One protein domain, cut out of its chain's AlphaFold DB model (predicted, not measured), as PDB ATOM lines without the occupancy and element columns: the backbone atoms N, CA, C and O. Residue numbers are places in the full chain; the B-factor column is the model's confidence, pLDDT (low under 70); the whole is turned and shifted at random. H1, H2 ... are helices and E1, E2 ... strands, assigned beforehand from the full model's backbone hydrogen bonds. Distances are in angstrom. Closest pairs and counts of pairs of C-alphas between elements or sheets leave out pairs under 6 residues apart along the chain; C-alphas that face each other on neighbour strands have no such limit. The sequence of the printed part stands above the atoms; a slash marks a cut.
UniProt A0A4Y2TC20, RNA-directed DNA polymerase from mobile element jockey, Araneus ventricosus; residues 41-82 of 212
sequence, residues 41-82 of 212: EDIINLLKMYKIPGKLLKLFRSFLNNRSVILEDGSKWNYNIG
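Overview. This is residues 41 to 82 of the 212 residues of the protein "RNA-directed DNA polymerase from mobile element jockey" of Araneus ventricosus (UniProt A0A4Y2TC20). A two-stranded hairpin, E1 and E2, and a helical hairpin, H1 and H2, are set end to end. H2 and E1 follow each other roughly in line along the longest axis, while H1 lies side by side with H2 and E2 folds back along E1. The printed part has 42 residues, with named elements in the order H1, H2, E1, E2; the sheet, in the order E1, E2, is antiparallel and the class is mixed, helices and strands. The whole is only just loose, close to extended, with a radius of gyration of the C-alphas of 13.4 A, and its spans of 42 by 17 by 10 A only just make a rod.

Along the chain. E1 is residues 67 to 70, from C-alpha 67 at (-8.124, 37.293, 7.252), 10.3 A long, and E2 is residues 76 to 79, 9.6 A long. H2 is residues 54 to 64, 15.2 A long, ending at C-alpha 64 at (-12.914, 35.812, 11.932). H1 is residues 41 to 49, 12.1 A long, from C-alpha 41 at (-20.443, 30.736, 9.617).

Arrangement. E1 and E2 form an antiparallel hairpin, with 144 degrees between their directions. C-alphas 68 and 78 face each other at 4.1 A. N 69 and O 77 are within hydrogen-bond range at 2.9 A, as are N 79 and O 67 at 3.0 A. H1 and H2 form a helical hairpin and touch, the closest C-alphas being those of Leu 47 and Leu 57, 7.0 A apart. They run opposite ways at a shallow tilt of 15 degrees. In H1 and H2 every O i to N i+4 pair is within hydrogen-bond range. H1 is apart from E1 and E2, and H2 is apart from E2.

Size, cuts and confidence. The two C-alphas farthest apart are those of Lys 51 and Asp 73, at 42.3 A. The first and last printed C-alphas, of Glu 41 and Gly 82, are 10.4 A apart. The links H1 to H2, H2 to E1 and E1 to E2 are tight. The printed part has no cut; its mean pLDDT is 88.2, and no printed residue is under 70.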
ATOM      1  N   GLU A  41     -18.994  30.612   9.446       89.12
ATOM      2  CA  GLU A  41     -20.443  30.736   9.617       89.12
ATOM      3  C   GLU A  41     -21.005  29.660  10.558       89.12
ATOM      4  O   GLU A  41     -21.883  29.960  11.366       89.12
ATOM      5  N   ASP A  42     -20.451  28.440  10.547       92.19
ATOM      6  CA  ASP A  42     -20.850  27.390  11.493       92.19
ATOM      7  C   ASP A  42     -20.522  27.808  12.932       92.19
ATOM      8  O   ASP A  42     -21.372  27.710  13.816       92.19
ATOM      9  N   ILE A  43     -19.327  28.364  13.160       91.06
ATOM     10  CA  ILE A  43     -18.908  28.882  14.472       91.06
ATOM     11  C   ILE A  43     -19.828  30.024  14.917       91.06
ATOM     12  O   ILE A  43     -20.310  30.030  16.049       91.06
ATOM     13  N   ILE A  44     -20.102  30.989  14.037       92.00
ATOM     14  CA  ILE A  44     -20.981  32.124  14.339       92.00
ATOM     15  C   ILE A  44     -22.398  31.649  14.676       92.00
ATOM     16  O   ILE A  44     -23.014  32.177  15.605       92.00
ATOM     17  N   ASN A  45     -22.919  30.650  13.963       93.81
ATOM     18  CA  ASN A  45     -24.238  30.087  14.239       93.81
ATOM     19  C   ASN A  45     -24.276  29.309  15.554       93.81
ATOM     20  O   ASN A  45     -25.239  29.465  16.305       93.81
ATOM     21  N   LEU A  46     -23.211  28.577  15.897       95.00
ATOM     22  CA  LEU A  46     -23.071  27.994  17.230       95.00
ATOM     23  C   LEU A  46     -23.079  29.087  18.301       95.00
ATOM     24  O   LEU A  46     -23.896  29.029  19.211       95.00
ATOM     25  N   LEU A  47     -22.260  30.134  18.181       93.50
ATOM     26  CA  LEU A  47     -22.218  31.223  19.168       93.50
ATOM     27  C   LEU A  47     -23.591  31.892  19.375       93.50
ATOM     28  O   LEU A  47     -23.954  32.208  20.510       93.50
ATOM     29  N   LYS A  48     -24.382  32.070  18.307       94.44
ATOM     30  CA  LYS A  48     -25.778  32.537  18.412       94.44
ATOM     31  C   LYS A  48     -26.657  31.534  19.164       94.44
ATOM     32  O   LYS A  48     -27.410  31.935  20.045       94.44
ATOM     33  N   MET A  49     -26.554  30.247  18.835       94.44
ATOM     34  CA  MET A  49     -27.308  29.166  19.481       94.44
ATOM     35  C   MET A  49     -26.986  29.052  20.979       94.44
ATOM     36  O   MET A  49     -27.889  28.863  21.790       94.44
ATOM     37  N   TYR A  50     -25.725  29.266  21.361       93.44
ATOM     38  CA  TYR A  50     -25.270  29.363  22.753       93.44
ATOM     39  C   TYR A  50     -25.641  30.692  23.438       93.44
ATOM     40  O   TYR A  50     -25.250  30.917  24.581       93.44
ATOM     41  N   LYS A  51     -26.402  31.573  22.771       94.56
ATOM     42  CA  LYS A  51     -26.890  32.861  23.296       94.56
ATOM     43  C   LYS A  51     -25.771  33.780  23.806       94.56
ATOM     44  O   LYS A  51     -25.946  34.506  24.784       94.56
ATOM     45  N   ILE A  52     -24.621  33.780  23.129       92.81
ATOM     46  CA  ILE A  52     -23.503  34.670  23.462       92.81
ATOM     47  C   ILE A  52     -23.930  36.144  23.296       92.81
ATOM     48  O   ILE A  52     -24.564  36.482  22.291       92.81
ATOM     49  N   PRO A  53     -23.563  37.050  24.229       95.12
ATOM     50  CA  PRO A  53     -23.907  38.466  24.147       95.12
ATOM     51  C   PRO A  53     -23.541  39.107  22.805       95.12
ATOM     52  O   PRO A  53     -22.439  38.921  22.286       95.12
ATOM     53  N   GLY A  54     -24.429  39.949  22.271       92.69
ATOM     54  CA  GLY A  54     -24.272  40.524  20.929       92.69
ATOM     55  C   GLY A  54     -22.965  41.298  20.711       92.69
ATOM     56  O   GLY A  54     -22.407  41.258  19.616       92.69
ATOM     57  N   LYS A  55     -22.427  41.959  21.748       93.38
ATOM     58  CA  LYS A  55     -21.115  42.631  21.682       93.38
ATOM     59  C   LYS A  55     -19.971  41.636  21.444       93.38
ATOM     60  O   LYS A  55     -19.136  41.871  20.576       93.38
ATOM     61  N   LEU A  56     -19.971  40.504  22.152       91.38
ATOM     62  CA  LEU A  56     -18.984  39.436  21.961       91.38
ATOM     63  C   LEU A  56     -19.153  38.756  20.601       91.38
ATOM     64  O   LEU A  56     -18.168  38.483  19.925       91.38
ATOM     65  N   LEU A  57     -20.391  38.551  20.144       92.19
ATOM     66  CA  LEU A  57     -20.641  38.010  18.806       92.19
ATOM     67  C   LEU A  57     -20.076  38.921  17.703       92.19
ATOM     68  O   LEU A  57     -19.482  38.429  16.745       92.19
ATOM     69  N   LYS A  58     -20.219  40.248  17.841       91.75
ATOM     70  CA  LYS A  58     -19.594  41.222  16.927       91.75
ATOM     71  C   LYS A  58     -18.067  41.126  16.959       91.75
ATOM     72  O   LYS A  58     -17.453  41.150  15.895       91.75
ATOM     73  N   LEU A  59     -17.473  40.954  18.143       91.25
ATOM     74  CA  LEU A  59     -16.031  40.749  18.289       91.25
ATOM     75  C   LEU A  59     -15.572  39.481  17.559       91.25
ATOM     76  O   LEU A  59     -14.638  39.554  16.771       91.25
ATOM     77  N   PHE A  60     -16.253  38.346  17.745       89.69
ATOM     78  CA  PHE A  60     -15.915  37.103  17.042       89.69
ATOM     79  C   PHE A  60     -16.097  37.213  15.526       89.69
ATOM     80  O   PHE A  60     -15.258  36.720  14.779       89.69
ATOM     81  N   ARG A  61     -17.137  37.911  15.052       89.50
ATOM     82  CA  ARG A  61     -17.306  38.203  13.620       89.50
ATOM     83  C   ARG A  61     -16.142  39.017  13.070       89.50
ATOM     84  O   ARG A  61     -15.592  38.650  12.042       89.50
ATOM     85  N   SER A  62     -15.743  40.080  13.766       88.12
ATOM     86  CA  SER A  62     -14.578  40.880  13.375       88.12
ATOM     87  C   SER A  62     -13.279  40.082  13.458       88.12
ATOM     88  O   SER A  62     -12.393  40.274  12.635       88.12
ATOM     89  N   PHE A  63     -13.155  39.198  14.448       85.56
ATOM     90  CA  PHE A  63     -11.986  38.351  14.639       85.56
ATOM     91  C   PHE A  63     -11.849  37.312  13.527       85.56
ATOM     92  O   PHE A  63     -10.728  36.991  13.146       85.56
ATOM     93  N   LEU A  64     -12.954  36.775  13.020       83.81
ATOM     94  CA  LEU A  64     -12.914  35.812  11.932       83.81
ATOM     95  C   LEU A  64     -12.825  36.514  10.575       83.81
ATOM     96  O   LEU A  64     -12.099  36.033   9.740       83.81
ATOM     97  N   ASN A  65     -13.447  37.672  10.350       83.62
ATOM     98  CA  ASN A  65     -13.535  38.282   9.018       83.62
ATOM     99  C   ASN A  65     -12.210  38.849   8.443       83.62
ATOM    100  O   ASN A  65     -11.322  39.268   9.184       83.62
ATOM    101  N   ASN A  66     -12.130  38.945   7.105       81.44
ATOM    102  CA  ASN A  66     -11.058  39.600   6.333       81.44
ATOM    103  C   ASN A  66      -9.633  39.153   6.709       81.44
ATOM    104  O   ASN A  66      -8.717  39.973   6.825       81.44
ATOM    105  N   ARG A  67      -9.437  37.847   6.914       81.00
ATOM    106  CA  ARG A  67      -8.124  37.293   7.252       81.00
ATOM    107  C   ARG A  67      -7.315  36.937   6.019       81.00
ATOM    108  O   ARG A  67      -7.832  36.473   5.006       81.00
ATOM    109  N   SER A  68      -6.012  37.121   6.160       84.12
ATOM    110  CA  SER A  68      -5.026  36.754   5.162       84.12
ATOM    111  C   SER A  68      -3.750  36.272   5.821       84.12
ATOM    112  O   SER A  68      -3.415  36.725   6.916       84.12
ATOM    113  N   VAL A  69      -3.015  35.426   5.120       83.81
ATOM    114  CA  VAL A  69      -1.615  35.115   5.413       83.81
ATOM    115  C   VAL A  69      -0.740  35.685   4.303       83.81
ATOM    116  O   VAL A  69      -1.197  35.843   3.170       83.81
ATOM    117  N   ILE A  70       0.495  36.028   4.649       87.25
ATOM    118  CA  ILE A  70       1.531  36.385   3.682       87.25
ATOM    119  C   ILE A  70       2.367  35.124   3.472       87.25
ATOM    120  O   ILE A  70       2.795  34.513   4.453       87.25
ATOM    121  N   LEU A  71       2.518  34.701   2.221       87.19
ATOM    122  CA  LEU A  71       3.328  33.545   1.846       87.19
ATOM    123  C   LEU A  71       4.811  33.936   1.764       87.19
ATOM    124  O   LEU A  71       5.156  35.116   1.795       87.19
ATOM    125  N   GLU A  72       5.698  32.947   1.665       89.94
ATOM    126  CA  GLU A  72       7.151  33.180   1.603       89.94
ATOM    127  C   GLU A  72       7.571  34.038   0.400       89.94
ATOM    128  O   GLU A  72       8.541  34.786   0.483       89.94
ATOM    129  N   ASP A  73       6.803  33.994  -0.690       92.81
ATOM    130  CA  ASP A  73       6.995  34.826  -1.882       92.81
ATOM    131  C   ASP A  73       6.439  36.260  -1.736       92.81
ATOM    132  O   ASP A  73       6.466  37.043  -2.684       92.81
ATOM    133  N   GLY A  74       5.917  36.616  -0.556       88.56
ATOM    134  CA  GLY A  74       5.316  37.916  -0.261       88.56
ATOM    135  C   GLY A  74       3.871  38.073  -0.743       88.56
ATOM    136  O   GLY A  74       3.254  39.112  -0.492       88.56
ATOM    137  N   SER A  75       3.293  37.065  -1.404       89.81
ATOM    138  CA  SER A  75       1.908  37.122  -1.866       89.81
ATOM    139  C   SER A  75       0.914  37.011  -0.704       89.81
ATOM    140  O   SER A  75       1.154  36.363   0.318       89.81
ATOM    141  N   LYS A  76      -0.236  37.679  -0.847       89.31
ATOM    142  CA  LYS A  76      -1.304  37.689   0.158       89.31
ATOM    143  C   LYS A  76      -2.366  36.655  -0.199       89.31
ATOM    144  O   LYS A  76      -3.080  36.817  -1.187       89.31
ATOM    145  N   TRP A  77      -2.541  35.647   0.650       83.38
ATOM    146  CA  TRP A  77      -3.617  34.670   0.515       83.38
ATOM    147  C   TRP A  77      -4.725  34.958   1.527       83.38
ATOM    148  O   TRP A  77      -4.525  34.837   2.737       83.38
ATOM    149  N   ASN A  78      -5.898  35.365   1.039       81.56
ATOM    150  CA  ASN A  78      -7.080  35.541   1.879       81.56
ATOM    151  C   ASN A  78      -7.695  34.171   2.172       81.56
ATOM    152  O   ASN A  78      -7.969  33.411   1.243       81.56
ATOM    153  N   TYR A  79      -7.956  33.877   3.441       77.44
ATOM    154  CA  TYR A  79      -8.609  32.633   3.841       77.44
ATOM    155  C   TYR A  79      -9.917  32.932   4.562       77.44
ATOM    156  O   TYR A  79     -10.048  33.958   5.222       77.44
ATOM    157  N   ASN A  80     -10.894  32.042   4.399       71.88
ATOM    158  CA  ASN A  80     -12.267  32.178   4.899       71.88
ATOM    159  C   ASN A  80     -12.740  30.943   5.687       71.88
ATOM    160  O   ASN A  80     -13.933  30.775   5.953       71.88
ATOM    161  N   ILE A  81     -11.806  30.054   6.020       77.31
ATOM    162  CA  ILE A  81     -12.062  28.780   6.675       77.31
ATOM    163  C   ILE A  81     -11.009  28.517   7.741       77.31
ATOM    164  O   ILE A  81      -9.879  28.999   7.674       77.31
ATOM    165  N   GLY A  82     -11.406  27.741   8.732       74.25
ATOM    166  CA  GLY A  82     -10.582  27.353   9.845       74.25
ATOM    167  C   GLY A  82     -10.544  28.385  10.958       74.25
ATOM    168  O   GLY A  82     -11.206  29.413  10.949       74.25
TER     169      GLY A  82